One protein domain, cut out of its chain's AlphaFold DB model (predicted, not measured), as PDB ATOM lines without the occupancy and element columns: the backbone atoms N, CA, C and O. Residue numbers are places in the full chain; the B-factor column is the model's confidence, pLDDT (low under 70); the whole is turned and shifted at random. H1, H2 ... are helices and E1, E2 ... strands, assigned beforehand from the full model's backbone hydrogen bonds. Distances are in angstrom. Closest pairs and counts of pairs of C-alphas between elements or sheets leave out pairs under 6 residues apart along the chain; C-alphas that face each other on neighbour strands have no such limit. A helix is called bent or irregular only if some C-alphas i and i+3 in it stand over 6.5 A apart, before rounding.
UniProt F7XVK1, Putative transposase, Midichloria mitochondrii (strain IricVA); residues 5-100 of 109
ATOM      1  N   VAL A   5      45.593  29.457  70.771       73.38
ATOM      2  CA  VAL A   5      45.343  28.607  71.952       73.38
ATOM      3  C   VAL A   5      46.657  28.172  72.570       73.38
ATOM      4  O   VAL A   5      46.774  28.167  73.788       73.38
ATOM      5  N   ILE A   6      47.643  27.821  71.740       78.44
ATOM      6  CA  ILE A   6      48.942  27.354  72.225       78.44
ATOM      7  C   ILE A   6      49.639  28.454  73.047       78.44
ATOM      8  O   ILE A   6      49.941  28.181  74.206       78.44
ATOM      9  N   PRO A   7      49.809  29.701  72.557       83.69
ATOM     10  CA  PRO A   7      50.384  30.770  73.372       83.69
ATOM     11  C   PRO A   7      49.562  31.101  74.613       83.69
ATOM     12  O   PRO A   7      50.146  31.363  75.654       83.69
ATOM     13  N   LEU A   8      48.226  31.039  74.546       81.88
ATOM     14  CA  LEU A   8      47.378  31.247  75.723       81.88
ATOM     15  C   LEU A   8      47.605  30.161  76.784       81.88
ATOM     16  O   LEU A   8      47.746  30.476  77.958       81.88
ATOM     17  N   VAL A   9      47.670  28.889  76.386       83.12
ATOM     18  CA  VAL A   9      47.960  27.770  77.298       83.12
ATOM     19  C   VAL A   9      49.365  27.892  77.881       83.12
ATOM     20  O   VAL A   9      49.554  27.604  79.060       83.12
ATOM     21  N   ILE A  10      50.345  28.320  77.083       85.94
ATOM     22  CA  ILE A  10      51.711  28.569  77.560       85.94
ATOM     23  C   ILE A  10      51.700  29.706  78.585       85.94
ATOM     24  O   ILE A  10      52.171  29.508  79.699       85.94
ATOM     25  N   LEU A  11      51.083  30.843  78.259       86.56
ATOM     26  CA  LEU A  11      50.960  31.991  79.154       86.56
ATOM     27  C   LEU A  11      50.293  31.602  80.479       86.56
ATOM     28  O   LEU A  11      50.830  31.888  81.542       86.56
ATOM     29  N   LEU A  12      49.165  30.893  80.426       85.50
ATOM     30  CA  LEU A  12      48.458  30.432  81.622       85.50
ATOM     31  C   LEU A  12      49.285  29.443  82.454       85.50
ATOM     32  O   LEU A  12      49.118  29.388  83.668       85.50
ATOM     33  N   ASN A  13      50.166  28.655  81.831       85.31
ATOM     34  CA  ASN A  13      51.103  27.806  82.567       85.31
ATOM     35  C   ASN A  13      52.259  28.605  83.184       85.31
ATOM     36  O   ASN A  13      52.706  28.242  84.268       85.31
ATOM     37  N   CYS A  14      52.722  29.678  82.536       85.69
ATOM     38  CA  CYS A  14      53.756  30.568  83.071       85.69
ATOM     39  C   CYS A  14      53.241  31.446  84.219       85.69
ATOM     40  O   CYS A  14      53.989  31.741  85.144       85.69
ATOM     41  N   CYS A  15      51.972  31.850  84.178       84.81
ATOM     42  CA  CYS A  15      51.348  32.724  85.171       84.81
ATOM     43  C   CYS A  15      50.684  31.959  86.328       84.81
ATOM     44  O   CYS A  15      49.720  32.458  86.911       84.81
ATOM     45  N   LYS A  16      51.142  30.739  86.640       86.25
ATOM     46  CA  LYS A  16      50.575  29.980  87.757       86.25
ATOM     47  C   LYS A  16      50.967  30.599  89.097       86.25
ATOM     48  O   LYS A  16      52.136  30.899  89.326       86.25
ATOM     49  N   GLY A  17      49.973  30.752  89.964       84.19
ATOM     50  CA  GLY A  17      50.145  31.220  91.332       84.19
ATOM     51  C   GLY A  17      50.823  30.190  92.228       84.19
ATOM     52  O   GLY A  17      51.005  29.022  91.860       84.19
ATOM     53  N   LYS A  18      51.174  30.620  93.440       83.69
ATOM     54  CA  LYS A  18      51.700  29.701  94.455       83.69
ATOM     55  C   LYS A  18      50.572  28.857  95.032       83.69
ATOM     56  O   LYS A  18      49.431  29.301  95.154       83.69
ATOM     57  N   GLN A  19      50.918  27.630  95.407       71.56
ATOM     58  CA  GLN A  19      49.984  26.737  96.066       71.56
ATOM     59  C   GLN A  19      49.717  27.192  97.491       71.56
ATOM     60  O   GLN A  19      50.572  27.060  98.363       71.56
ATOM     61  N   THR A  20      48.513  27.714  97.702       71.12
ATOM     62  CA  THR A  20      47.970  27.989  99.029       71.12
ATOM     63  C   THR A  20      47.083  26.823  99.461       71.12
ATOM     64  O   THR A  20      46.503  26.132  98.628       71.12
ATOM     65  N   GLY A  21      46.935  26.608 100.770       70.88
ATOM     66  CA  GLY A  21      46.112  25.528 101.334       70.88
ATOM     67  C   GLY A  21      44.602  25.631 101.067       70.88
ATOM     68  O   GLY A  21      43.848  24.823 101.601       70.88
ATOM     69  N   THR A  22      44.156  26.588 100.251       73.12
ATOM     70  CA  THR A  22      42.755  26.835  99.901       73.12
ATOM     71  C   THR A  22      42.627  27.076  98.400       73.12
ATOM     72  O   THR A  22      43.386  27.851  97.819       73.12
ATOM     73  N   LEU A  23      41.637  26.434  97.784       75.50
ATOM     74  CA  LEU A  23      41.339  26.478  96.359       75.50
ATOM     75  C   LEU A  23      39.875  26.831  96.151       75.50
ATOM     76  O   LEU A  23      38.990  26.168  96.686       75.50
ATOM     77  N   THR A  24      39.610  27.827  95.320       72.38
ATOM     78  CA  THR A  24      38.260  28.172  94.884       72.38
ATOM     79  C   THR A  24      38.109  27.829  93.413       72.38
ATOM     80  O   THR A  24      38.916  28.229  92.573       72.38
ATOM     81  N   GLN A  25      37.066  27.077  93.077       68.81
ATOM     82  CA  GLN A  25      36.790  26.732  91.693       68.81
ATOM     83  C   GLN A  25      35.932  27.811  91.030       68.81
ATOM     84  O   GLN A  25      34.814  28.089  91.465       68.81
ATOM     85  N   GLN A  26      36.410  28.350  89.908       68.88
ATOM     86  CA  GLN A  26      35.635  29.260  89.074       68.88
ATOM     87  C   GLN A  26      35.478  28.693  87.661       68.88
ATOM     88  O   GLN A  26      36.440  28.375  86.958       68.88
ATOM     89  N   LYS A  27      34.229  28.607  87.199       67.69
ATOM     90  CA  LYS A  27      33.944  28.401  85.779       67.69
ATOM     91  C   LYS A  27      34.084  29.742  85.072       67.69
ATOM     92  O   LYS A  27      33.299  30.654  85.330       67.69
ATOM     93  N   ALA A  28      35.059  29.871  84.175       59.38
ATOM     94  CA  ALA A  28      35.142  31.078  83.372       59.38
ATOM     95  C   ALA A  28      33.953  31.157  82.417       59.38
ATOM     96  O   ALA A  28      33.477  30.162  81.858       59.38
ATOM     97  N   GLY A  29      33.462  32.384  82.260       58.69
ATOM     98  CA  GLY A  29      32.329  32.705  81.415       58.69
ATOM     99  C   GLY A  29      32.539  32.331  79.944       58.69
ATOM    100  O   GLY A  29      33.585  31.867  79.499       58.69
ATOM    101  N   ARG A  30      31.481  32.540  79.162       57.38
ATOM    102  CA  ARG A  30      31.402  32.174  77.742       57.38
ATOM    103  C   ARG A  30      32.568  32.776  76.945       57.38
ATOM    104  O   ARG A  30      32.526  33.953  76.617       57.38
ATOM    105  N   PHE A  31      33.535  31.951  76.542       56.50
ATOM    106  CA  PHE A  31      34.652  32.400  75.698       56.50
ATOM    107  C   PHE A  31      34.197  32.816  74.290       56.50
ATOM    108  O   PHE A  31      34.812  33.646  73.631       56.50
ATOM    109  N   CYS A  32      33.096  32.234  73.808       62.19
ATOM    110  CA  CYS A  32      32.516  32.581  72.521       62.19
ATOM    111  C   CYS A  32      31.005  32.769  72.640       62.19
ATOM    112  O   CYS A  32      30.297  31.944  73.227       62.19
ATOM    113  N   HIS A  33      30.492  33.841  72.038       67.44
ATOM    114  CA  HIS A  33      29.055  33.996  71.859       67.44
ATOM    115  C   HIS A  33      28.505  32.853  71.008       67.44
ATOM    116  O   HIS A  33      29.094  32.503  69.987       67.44
ATOM    117  N   ASN A  34      27.337  32.324  71.383       64.31
ATOM    118  CA  ASN A  34      26.708  31.189  70.698       64.31
ATOM    119  C   ASN A  34      26.583  31.377  69.191       64.31
ATOM    120  O   ASN A  34      26.868  30.456  68.434       64.31
ATOM    121  N   LEU A  35      26.218  32.588  68.776       70.50
ATOM    122  CA  LEU A  35      26.050  32.951  67.373       70.50
ATOM    123  C   LEU A  35      27.352  32.832  66.563       70.50
ATOM    124  O   LEU A  35      27.310  32.679  65.348       70.50
ATOM    125  N   ARG A  36      28.515  32.891  67.223       70.31
ATOM    126  CA  ARG A  36      29.841  32.868  66.589       70.31
ATOM    127  C   ARG A  36      30.593  31.550  66.794       70.31
ATOM    128  O   ARG A  36      31.668  31.392  66.226       70.31
ATOM    129  N   ILE A  37      30.034  30.583  67.533       71.19
ATOM    130  CA  ILE A  37      30.700  29.296  67.816       71.19
ATOM    131  C   ILE A  37      31.026  28.533  66.525       71.19
ATOM    132  O   ILE A  37      32.125  28.005  66.406       71.19
ATOM    133  N   SER A  38      30.127  28.516  65.534       69.62
ATOM    134  CA  SER A  38      30.358  27.828  64.249       69.62
ATOM    135  C   SER A  38      31.501  28.434  63.429       69.62
ATOM    136  O   SER A  38      32.117  27.750  62.616       69.62
ATOM    137  N   ARG A  39      31.797  29.718  63.654       74.00
ATOM    138  CA  ARG A  39      32.877  30.458  62.992       74.00
ATOM    139  C   ARG A  39      34.174  30.443  63.804       74.00
ATOM    140  O   ARG A  39      35.210  30.849  63.280       74.00
ATOM    141  N   ASN A  40      34.145  29.972  65.053       71.62
ATOM    142  CA  ASN A  40      35.333  29.868  65.889       71.62
ATOM    143  C   ASN A  40      36.215  28.709  65.400       71.62
ATOM    144  O   ASN A  40      35.970  27.539  65.689       71.62
ATOM    145  N   LYS A  41      37.264  29.057  64.651       71.50
ATOM    146  CA  LYS A  41      38.270  28.108  64.152       71.50
ATOM    147  C   LYS A  41      39.405  27.857  65.152       71.50
ATOM    148  O   LYS A  41      40.118  26.874  64.996       71.50
ATOM    149  N   VAL A  42      39.548  28.711  66.169       69.25
ATOM    150  CA  VAL A  42      40.637  28.680  67.161       69.25
ATOM    151  C   VAL A  42      40.524  27.449  68.063       69.25
ATOM    152  O   VAL A  42      41.524  26.816  68.378       69.25
ATOM    153  N   LEU A  43      39.298  27.049  68.411       67.62
ATOM    154  CA  LEU A  43      39.032  25.874  69.251       67.62
ATOM    155  C   LEU A  43      38.720  24.595  68.450       67.62
ATOM    156  O   LEU A  43      38.378  23.565  69.036       67.62
ATOM    157  N   LYS A  44      38.827  24.632  67.112       70.00
ATOM    158  CA  LYS A  44      38.462  23.504  66.240       70.00
ATOM    159  C   LYS A  44      39.368  22.298  66.519       70.00
ATOM    160  O   LYS A  44      40.578  22.367  66.331       70.00
ATOM    161  N   GLY A  45      38.768  21.189  66.954       68.94
ATOM    162  CA  GLY A  45      39.476  19.954  67.317       68.94
ATOM    163  C   GLY A  45      40.008  19.908  68.755       68.94
ATOM    164  O   GLY A  45      40.404  18.837  69.194       68.94
ATOM    165  N   VAL A  46      39.973  21.023  69.496       66.69
ATOM    166  CA  VAL A  46      40.354  21.083  70.923       66.69
ATOM    167  C   VAL A  46      39.113  21.083  71.817       66.69
ATOM    168  O   VAL A  46      39.069  20.381  72.821       66.69
ATOM    169  N   ALA A  47      38.068  21.823  71.434       66.75
ATOM    170  CA  ALA A  47      36.785  21.814  72.123       66.75
ATOM    171  C   ALA A  47      35.654  21.544  71.122       66.75
ATOM    172  O   ALA A  47      35.510  22.241  70.117       66.75
ATOM    173  N   GLN A  48      34.847  20.517  71.390       63.53
ATOM    174  CA  GLN A  48      33.691  20.161  70.568       63.53
ATOM    175  C   GLN A  48      32.392  20.742  71.140       63.53
ATOM    176  O   GLN A  48      32.264  20.988  72.344       63.53
ATOM    177  N   ARG A  49      31.416  20.972  70.259       62.97
ATOM    178  CA  ARG A  49      30.072  21.422  70.632       62.97
ATOM    179  C   ARG A  49      29.297  20.245  71.226       62.97
ATOM    180  O   ARG A  49      29.100  19.250  70.543       62.97
ATOM    181  N   GLY A  50      28.837  20.386  72.467       62.69
ATOM    182  CA  GLY A  50      27.886  19.467  73.098       62.69
ATOM    183  C   GLY A  50      26.534  20.136  73.345       62.69
ATOM    184  O   GLY A  50      26.258  21.217  72.813       62.69
ATOM    185  N   LYS A  51      25.696  19.515  74.185       62.94
ATOM    186  CA  LYS A  51      24.432  20.116  74.658       62.94
ATOM    187  C   LYS A  51      24.688  21.384  75.485       62.94
ATOM    188  O   LYS A  51      23.884  22.314  75.455       62.94
ATOM    189  N   ARG A  52      25.825  21.442  76.190       62.78
ATOM    190  CA  ARG A  52      26.337  22.643  76.861       62.78
ATOM    191  C   ARG A  52      27.433  23.295  76.006       62.78
ATOM    192  O   ARG A  52      27.855  22.780  74.973       62.78
ATOM    193  N   ARG A  53      27.842  24.505  76.385       63.56
ATOM    194  CA  ARG A  53      28.860  25.279  75.656       63.56
ATOM    195  C   ARG A  53      30.255  24.857  76.139       63.56
ATOM    196  O   ARG A  53      30.391  24.621  77.338       63.56
ATOM    197  N   PRO A  54      31.270  24.785  75.260       67.94
ATOM    198  CA  PRO A  54      32.651  24.608  75.700       67.94
ATOM    199  C   PRO A  54      33.067  25.768  76.610       67.94
ATOM    200  O   PRO A  54      32.626  26.907  76.410       67.94
ATOM    201  N   GLY A  55      33.892  25.474  77.609       71.94
ATOM    202  CA  GLY A  55      34.276  26.438  78.635       71.94
ATOM    203  C   GLY A  55      35.660  26.162  79.204       71.94
ATOM    204  O   GLY A  55      36.142  25.030  79.174       71.94
ATOM    205  N   TRP A  56      36.282  27.224  79.708       78.31
ATOM    206  CA  TRP A  56      37.459  27.117  80.554       78.31
ATOM    207  C   TRP A  56      37.024  27.024  82.007       78.31
ATOM    208  O   TRP A  56      36.095  27.707  82.445       78.31
ATOM    209  N   PHE A  57      37.730  26.198  82.752       80.81
ATOM    210  CA  PHE A  57      37.600  26.101  84.188       80.81
ATOM    211  C   PHE A  57      38.942  26.430  84.799       80.81
ATOM    212  O   PHE A  57      39.973  26.029  84.255       80.81
ATOM    213  N   PHE A  58      38.900  27.147  85.912       82.00
ATOM    214  CA  PHE A  58      40.071  27.588  86.642       82.00
ATOM    215  C   PHE A  58      39.927  27.159  88.102       82.00
ATOM    216  O   PHE A  58      38.876  27.351  88.714       82.00
ATOM    217  N   GLY A  59      40.979  26.555  88.641       83.75
ATOM    218  CA  GLY A  59      41.215  26.493  90.075       83.75
ATOM    219  C   GLY A  59      42.019  27.724  90.455       83.75
ATOM    220  O   GLY A  59      43.100  27.930  89.900       83.75
ATOM    221  N   LEU A  60      41.477  28.553  91.339       83.94
ATOM    222  CA  LEU A  60      42.136  29.747  91.855       83.94
ATOM    223  C   LEU A  60      42.569  29.511  93.298       83.94
ATOM    224  O   LEU A  60      41.889  28.782  94.020       83.94
ATOM    225  N   ASN A  61      43.663  30.128  93.732       85.25
ATOM    226  CA  ASN A  61      43.962  30.202  95.162       85.25
ATOM    227  C   ASN A  61      43.108  31.286  95.847       85.25
ATOM    228  O   ASN A  61      42.294  31.971  95.221       85.25
ATOM    229  N   ASP A  62      43.293  31.433  97.152       83.00
ATOM    230  CA  ASP A  62      42.680  32.460  97.999       83.00
ATOM    231  C   ASP A  62      42.997  33.904  97.566       83.00
ATOM    232  O   ASP A  62      42.218  34.811  97.852       83.00
ATOM    233  N   GLN A  63      44.096  34.110  96.838       84.50
ATOM    234  CA  GLN A  63      44.503  35.402  96.275       84.50
ATOM    235  C   GLN A  63      43.961  35.638  94.852       84.50
ATOM    236  O   GLN A  63      44.228  36.673  94.244       84.50
ATOM    237  N   GLY A  64      43.188  34.694  94.303       81.50
ATOM    238  CA  GLY A  64      42.635  34.780  92.950       81.50
ATOM    239  C   GLY A  64      43.629  34.446  91.832       81.50
ATOM    240  O   GLY A  64      43.336  34.691  90.661       81.50
ATOM    241  N   GLU A  65      44.791  33.879  92.156       86.12
ATOM    242  CA  GLU A  65      45.787  33.455  91.172       86.12
ATOM    243  C   GLU A  65      45.429  32.092  90.574       86.12
ATOM    244  O   GLU A  65      44.925  31.201  91.259       86.12
ATOM    245  N   ILE A  66      45.738  31.894  89.291       87.56
ATOM    246  CA  ILE A  66      45.441  30.641  88.592       87.56
ATOM    247  C   ILE A  66      46.387  29.541  89.072       87.56
ATOM    248  O   ILE A  66      47.591  29.607  88.863       87.56
ATOM    249  N   MET A  67      45.831  28.489  89.657       86.88
ATOM    250  CA  MET A  67      46.562  27.302  90.103       86.88
ATOM    251  C   MET A  67      46.520  26.186  89.064       86.88
ATOM    252  O   MET A  67      47.534  25.589  88.692       86.88
ATOM    253  N   SER A  68      45.325  25.921  88.551       86.75
ATOM    254  CA  SER A  68      45.092  24.933  87.509       86.75
ATOM    255  C   SER A  68      44.007  25.423  86.569       86.75
ATOM    256  O   SER A  68      43.185  26.272  86.912       86.75
ATOM    257  N   PHE A  69      44.015  24.906  85.349       86.62
ATOM    258  CA  PHE A  69      42.984  25.226  84.387       86.62
ATOM    259  C   PHE A  69      42.730  24.051  83.453       86.62
ATOM    260  O   PHE A  69      43.598  23.210  83.210       86.62
ATOM    261  N   THR A  70      41.526  23.989  82.899       83.50
ATOM    262  CA  THR A  70      41.184  23.002  81.879       83.50
ATOM    263  C   THR A  70      40.195  23.586  80.888       83.50
ATOM    264  O   THR A  70      39.276  24.319  81.251       83.50
ATOM    265  N   LEU A  71      40.385  23.233  79.622       80.69
ATOM    266  CA  LEU A  71      39.448  23.521  78.550       80.69
ATOM    267  C   LEU A  71      38.635  22.262  78.268       80.69
ATOM    268  O   LEU A  71      39.211  21.208  77.992       80.69
ATOM    269  N   THR A  72      37.308  22.368  78.307       76.44
ATOM    270  CA  THR A  72      36.439  21.225  78.020       76.44
ATOM    271  C   THR A  72      35.582  21.399  76.787       76.44
ATOM    272  O   THR A  72      35.237  22.501  76.347       76.44
ATOM    273  N   SER A  73      35.207  20.247  76.233       72.50
ATOM    274  CA  SER A  73      34.114  20.169  75.282       72.50
ATOM    275  C   SER A  73      32.800  20.530  75.972       72.50
ATOM    276  O   SER A  73      32.604  20.286  77.162       72.50
ATOM    277  N   GLY A  74      31.848  21.045  75.204       67.81
ATOM    278  CA  GLY A  74      30.525  21.375  75.720       67.81
ATOM    279  C   GLY A  74      29.677  20.171  76.155       67.81
ATOM    280  O   GLY A  74      28.526  20.354  76.538       67.81
ATOM    281  N   ASN A  75      30.184  18.941  76.052       71.00
ATOM    282  CA  ASN A  75      29.485  17.737  76.507       71.00
ATOM    283  C   ASN A  75      30.084  17.137  77.787       71.00
ATOM    284  O   ASN A  75      29.641  16.084  78.230       71.00
ATOM    285  N   THR A  76      31.113  17.765  78.357       71.88
ATOM    286  CA  THR A  76      31.792  17.255  79.549       71.88
ATOM    287  C   THR A  76      30.999  17.617  80.806       71.88
ATOM    288  O   THR A  76      30.591  18.769  80.962       71.88
ATOM    289  N   ASP A  77      30.772  16.636  81.684       74.88
ATOM    290  CA  ASP A  77      30.200  16.866  83.015       74.88
ATOM    291  C   ASP A  77      31.160  17.737  83.824       74.88
ATOM    292  O   ASP A  77      32.352  17.436  83.915       74.88
ATOM    293  N   ASP A  78      30.647  18.820  84.406       73.62
ATOM    294  CA  ASP A  78      31.472  19.767  85.135       73.62
ATOM    295  C   ASP A  78      32.120  19.124  86.390       73.62
ATOM    296  O   ASP A  78      33.153  19.613  86.840       73.62
ATOM    297  N   ARG A  79      31.590  18.004  86.915       76.69
ATOM    298  CA  ARG A  79      32.180  17.235  88.038       76.69
ATOM    299  C   ARG A  79      33.501  16.559  87.677       76.69
ATOM    300  O   ARG A  79      34.477  16.688  88.405       76.69
ATOM    301  N   ALA A  80      33.552  15.912  86.513       78.62
ATOM    302  CA  ALA A  80      34.777  15.293  86.003       78.62
ATOM    303  C   ALA A  80      35.874  16.340  85.739       78.62
ATOM    304  O   ALA A  80      37.069  16.047  85.765       78.62
ATOM    305  N   VAL A  81      35.470  17.589  85.486       79.69
ATOM    306  CA  VAL A  81      36.404  18.707  85.346       79.69
ATOM    307  C   VAL A  81      37.036  19.082  86.676       79.69
ATOM    308  O   VAL A  81      38.230  19.367  86.702       79.69
ATOM    309  N   VAL A  82      36.265  19.056  87.765       79.44
ATOM    310  CA  VAL A  82      36.763  19.364  89.113       79.44
ATOM    311  C   VAL A  82      37.866  18.400  89.508       79.44
ATOM    312  O   VAL A  82      38.959  18.848  89.834       79.44
ATOM    313  N   GLU A  83      37.621  17.096  89.373       80.12
ATOM    314  CA  GLU A  83      38.610  16.056  89.687       80.12
ATOM    315  C   GLU A  83      39.923  16.284  88.925       80.12
ATOM    316  O   GLU A  83      41.013  16.210  89.492       80.12
ATOM    317  N   LYS A  84      39.829  16.657  87.643       81.75
ATOM    318  CA  LYS A  84      41.000  16.953  86.813       81.75
ATOM    319  C   LYS A  84      41.724  18.239  87.223       81.75
ATOM    320  O   LYS A  84      42.943  18.318  87.082       81.75
ATOM    321  N   LEU A  85      41.002  19.253  87.697       81.12
ATOM    322  CA  LEU A  85      41.595  20.508  88.174       81.12
ATOM    323  C   LEU A  85      42.327  20.331  89.501       81.12
ATOM    324  O   LEU A  85      43.309  21.039  89.732       81.12
ATOM    325  N   THR A  86      41.859  19.423  90.353       80.38
ATOM    326  CA  THR A  86      42.382  19.231  91.711       80.38
ATOM    327  C   THR A  86      43.359  18.070  91.835       80.38
ATOM    328  O   THR A  86      43.989  17.949  92.876       80.38
ATOM    329  N   GLN A  87      43.544  17.251  90.792       81.75
ATOM    330  CA  GLN A  87      44.401  16.054  90.819       81.75
ATOM    331  C   GLN A  87      45.817  16.300  91.378       81.75
ATOM    332  O   GLN A  87      46.385  15.416  92.011       81.75
ATOM    333  N   TYR A  88      46.386  17.483  91.137       79.56
ATOM    334  CA  TYR A  88      47.747  17.842  91.557       79.56
ATOM    335  C   TYR A  88      47.782  18.987  92.571       79.56
ATOM    336  O   TYR A  88      48.835  19.586  92.778       79.56
ATOM    337  N   LEU A  89      46.639  19.331  93.160       79.12
ATOM    338  CA  LEU A  89      46.534  20.405  94.136       79.12
ATOM    339  C   LEU A  89      46.180  19.815  95.500       79.12
ATOM    340  O   LEU A  89      45.336  18.930  95.607       79.12
ATOM    341  N   THR A  90      46.809  20.328  96.551       76.50
ATOM    342  CA  THR A  90      46.500  19.980  97.941       76.50
ATOM    343  C   THR A  90      45.956  21.207  98.656       76.50
ATOM    344  O   THR A  90      46.489  22.308  98.505       76.50
ATOM    345  N   GLY A  91      44.873  21.022  99.409       77.88
ATOM    346  CA  GLY A  91      44.192  22.100 100.118       77.88
ATOM    347  C   GLY A  91      42.680  21.911 100.183       77.88
ATOM    348  O   GLY A  91      42.126  20.928  99.691       77.88
ATOM    349  N   LEU A  92      42.008  22.877 100.799       80.56
ATOM    350  CA  LEU A  92      40.558  22.928 100.913       80.56
ATOM    351  C   LEU A  92      39.942  23.414  99.601       80.56
ATOM    352  O   LEU A  92      40.191  24.538  99.181       80.56
ATOM    353  N   LEU A  93      39.106  22.584  98.976       81.56
ATOM    354  CA  LEU A  93      38.354  22.953  97.781       81.56
ATOM    355  C   LEU A  93      37.004  23.581  98.148       81.56
ATOM    356  O   LEU A  93      36.158  22.947  98.783       81.56
ATOM    357  N   PHE A  94      36.782  24.801  97.670       78.00
ATOM    358  CA  PHE A  94      35.527  25.534  97.753       78.00
ATOM    359  C   PHE A  94      34.897  25.651  96.362       78.00
ATOM    360  O   PHE A  94      35.536  26.061  95.390       78.00
ATOM    361  N   GLY A  95      33.620  25.296  96.266       77.69
ATOM    362  CA  GLY A  95      32.846  25.361  95.033       77.69
ATOM    363  C   GLY A  95      31.360  25.172  95.308       77.69
ATOM    364  O   GLY A  95      30.955  24.840  96.425       77.69
ATOM    365  N   ASP A  96      30.533  25.387  94.287       73.12
ATOM    366  CA  ASP A  96      29.090  25.223  94.436       73.12
ATOM    367  C   ASP A  96      28.714  23.772  94.772       73.12
ATOM    368  O   ASP A  96      29.293  22.811  94.259       73.12
ATOM    369  N   ARG A  97      27.635  23.603  95.544       68.75
ATOM    370  CA  ARG A  97      27.134  22.287  95.983       68.75
ATOM    371  C   ARG A  97      26.920  21.292  94.838       68.75
ATOM    372  O   ARG A  97      27.055  20.091  95.031       68.75
ATOM    373  N   TRP A  98      26.577  21.768  93.645       68.12
ATOM    374  CA  TRP A  98      26.286  20.909  92.496       68.12
ATOM    375  C   TRP A  98      27.536  20.230  91.899       68.12
ATOM    376  O   TRP A  98      27.396  19.203  91.221       68.12
ATOM    377  N   TYR A  99      28.735  20.747  92.201       67.56
ATOM    378  CA  TYR A  99      30.020  20.124  91.867       67.56
ATOM    379  C   TYR A  99      30.394  18.969  92.801       67.56
ATOM    380  O   TYR A  99      31.246  18.158  92.448       67.56
ATOM    381  N   ILE A 100      29.739  18.854  93.960       65.69
ATOM    382  CA  ILE A 100      29.977  17.769  94.911       65.69
ATOM    383  C   ILE A 100      29.304  16.503  94.365       65.69
ATOM    384  O   ILE A 100      28.077  16.395  94.295       65.69
TER     385      ILE A 100
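AT A GLANCE: This is residues 5 to 100 of the 109 residues of the protein "Putative transposase" of Midichloria mitochondrii (strain IricVA) (UniProt F7XVK1). Picture a twisted sheet of four strands with helix H3 packed on it, mostly at E3 and E2, while helix H1 lies beside the edge strand E3. At one end of the longest axis, beyond the sheet, lie the small helix H2 and the long loop of residues 40 to 54; E4 lies toward the other end. The printed part has 96 residues, with three named helices and four named strands in the order H1 E1 H2 E2 E3 H3 E4. The mixed sheet has the order E3 E2 E1 E4, its first three strands antiparallel and E4 parallel to E1. The class is mixed, helices and strands; the whole is compact, with a radius of gyration of the C-alphas of 13.8 A and spans of 41 by 31 by 19 A.

IN THESE COORDINATES: Start in the sheet at C-alpha 55, (34.276, 26.438, 78.635): from there E2 runs through residues 55 to 61, 19.5 A long. E3, residues 66 to 72, runs back over 16.8 A. Look earlier for E1, residues 22 to 27, 16.7 A, and later for E4, residues 92 to 94, which ends at C-alpha 94, (35.527, 25.534, 97.753). H3 is residues 78 to 86, 12.7 A. Find C-alpha 5 at (45.343, 28.607, 71.952), where H1, residues 5 to 14, begins and runs 14.1 A. H2, residues 34 to 39, is irregular: C-alphas 35 and 38 are 7.4 A apart.

HOW THE PARTS SIT: Begin with the hairpin E2 and E3, where you will find N 57 and O 70 at 2.9 A. On the other side of E2 is E1, with N 24 and O 60 at 2.8 A. E4 is the edge strand beside E1, with N 23 and O 92 at 2.8 A. The sheet is only just strongly twisted, its C-alphas lying up to 4.1 A off the best plane. E3, H3 and E4 form a split strand-helix-strand unit, two strands running the same way with E2 and E1 between them; its crossover is right-handed. H3 is on the sheet; its closest C-alphas to E3 are Leu 85 and Ser 68, 5.7 A. H1 is on the sheet too, its C-alpha of Leu 12 being 7.6 A from that of Ile 66 in E3. H2 is not on the sheet and is apart from H1 and H3. In H1 and H3 every O i to N i+4 pair is within hydrogen-bond range; in H2 0 of 2 are, and 2 of 3 O i to N i+3 pairs.

THE WHOLE: The two C-alphas farthest apart, Gly 21 and Arg 39, are 40.9 A from each other. The printed part has no cut, and the link from H2 to E2, 15 residues, is long. Mean pLDDT of the printed part is 75.0; look for values under 70 at residues 25 to 34, 38, 42 to 43, 45 to 54, 74 and 97 to 100.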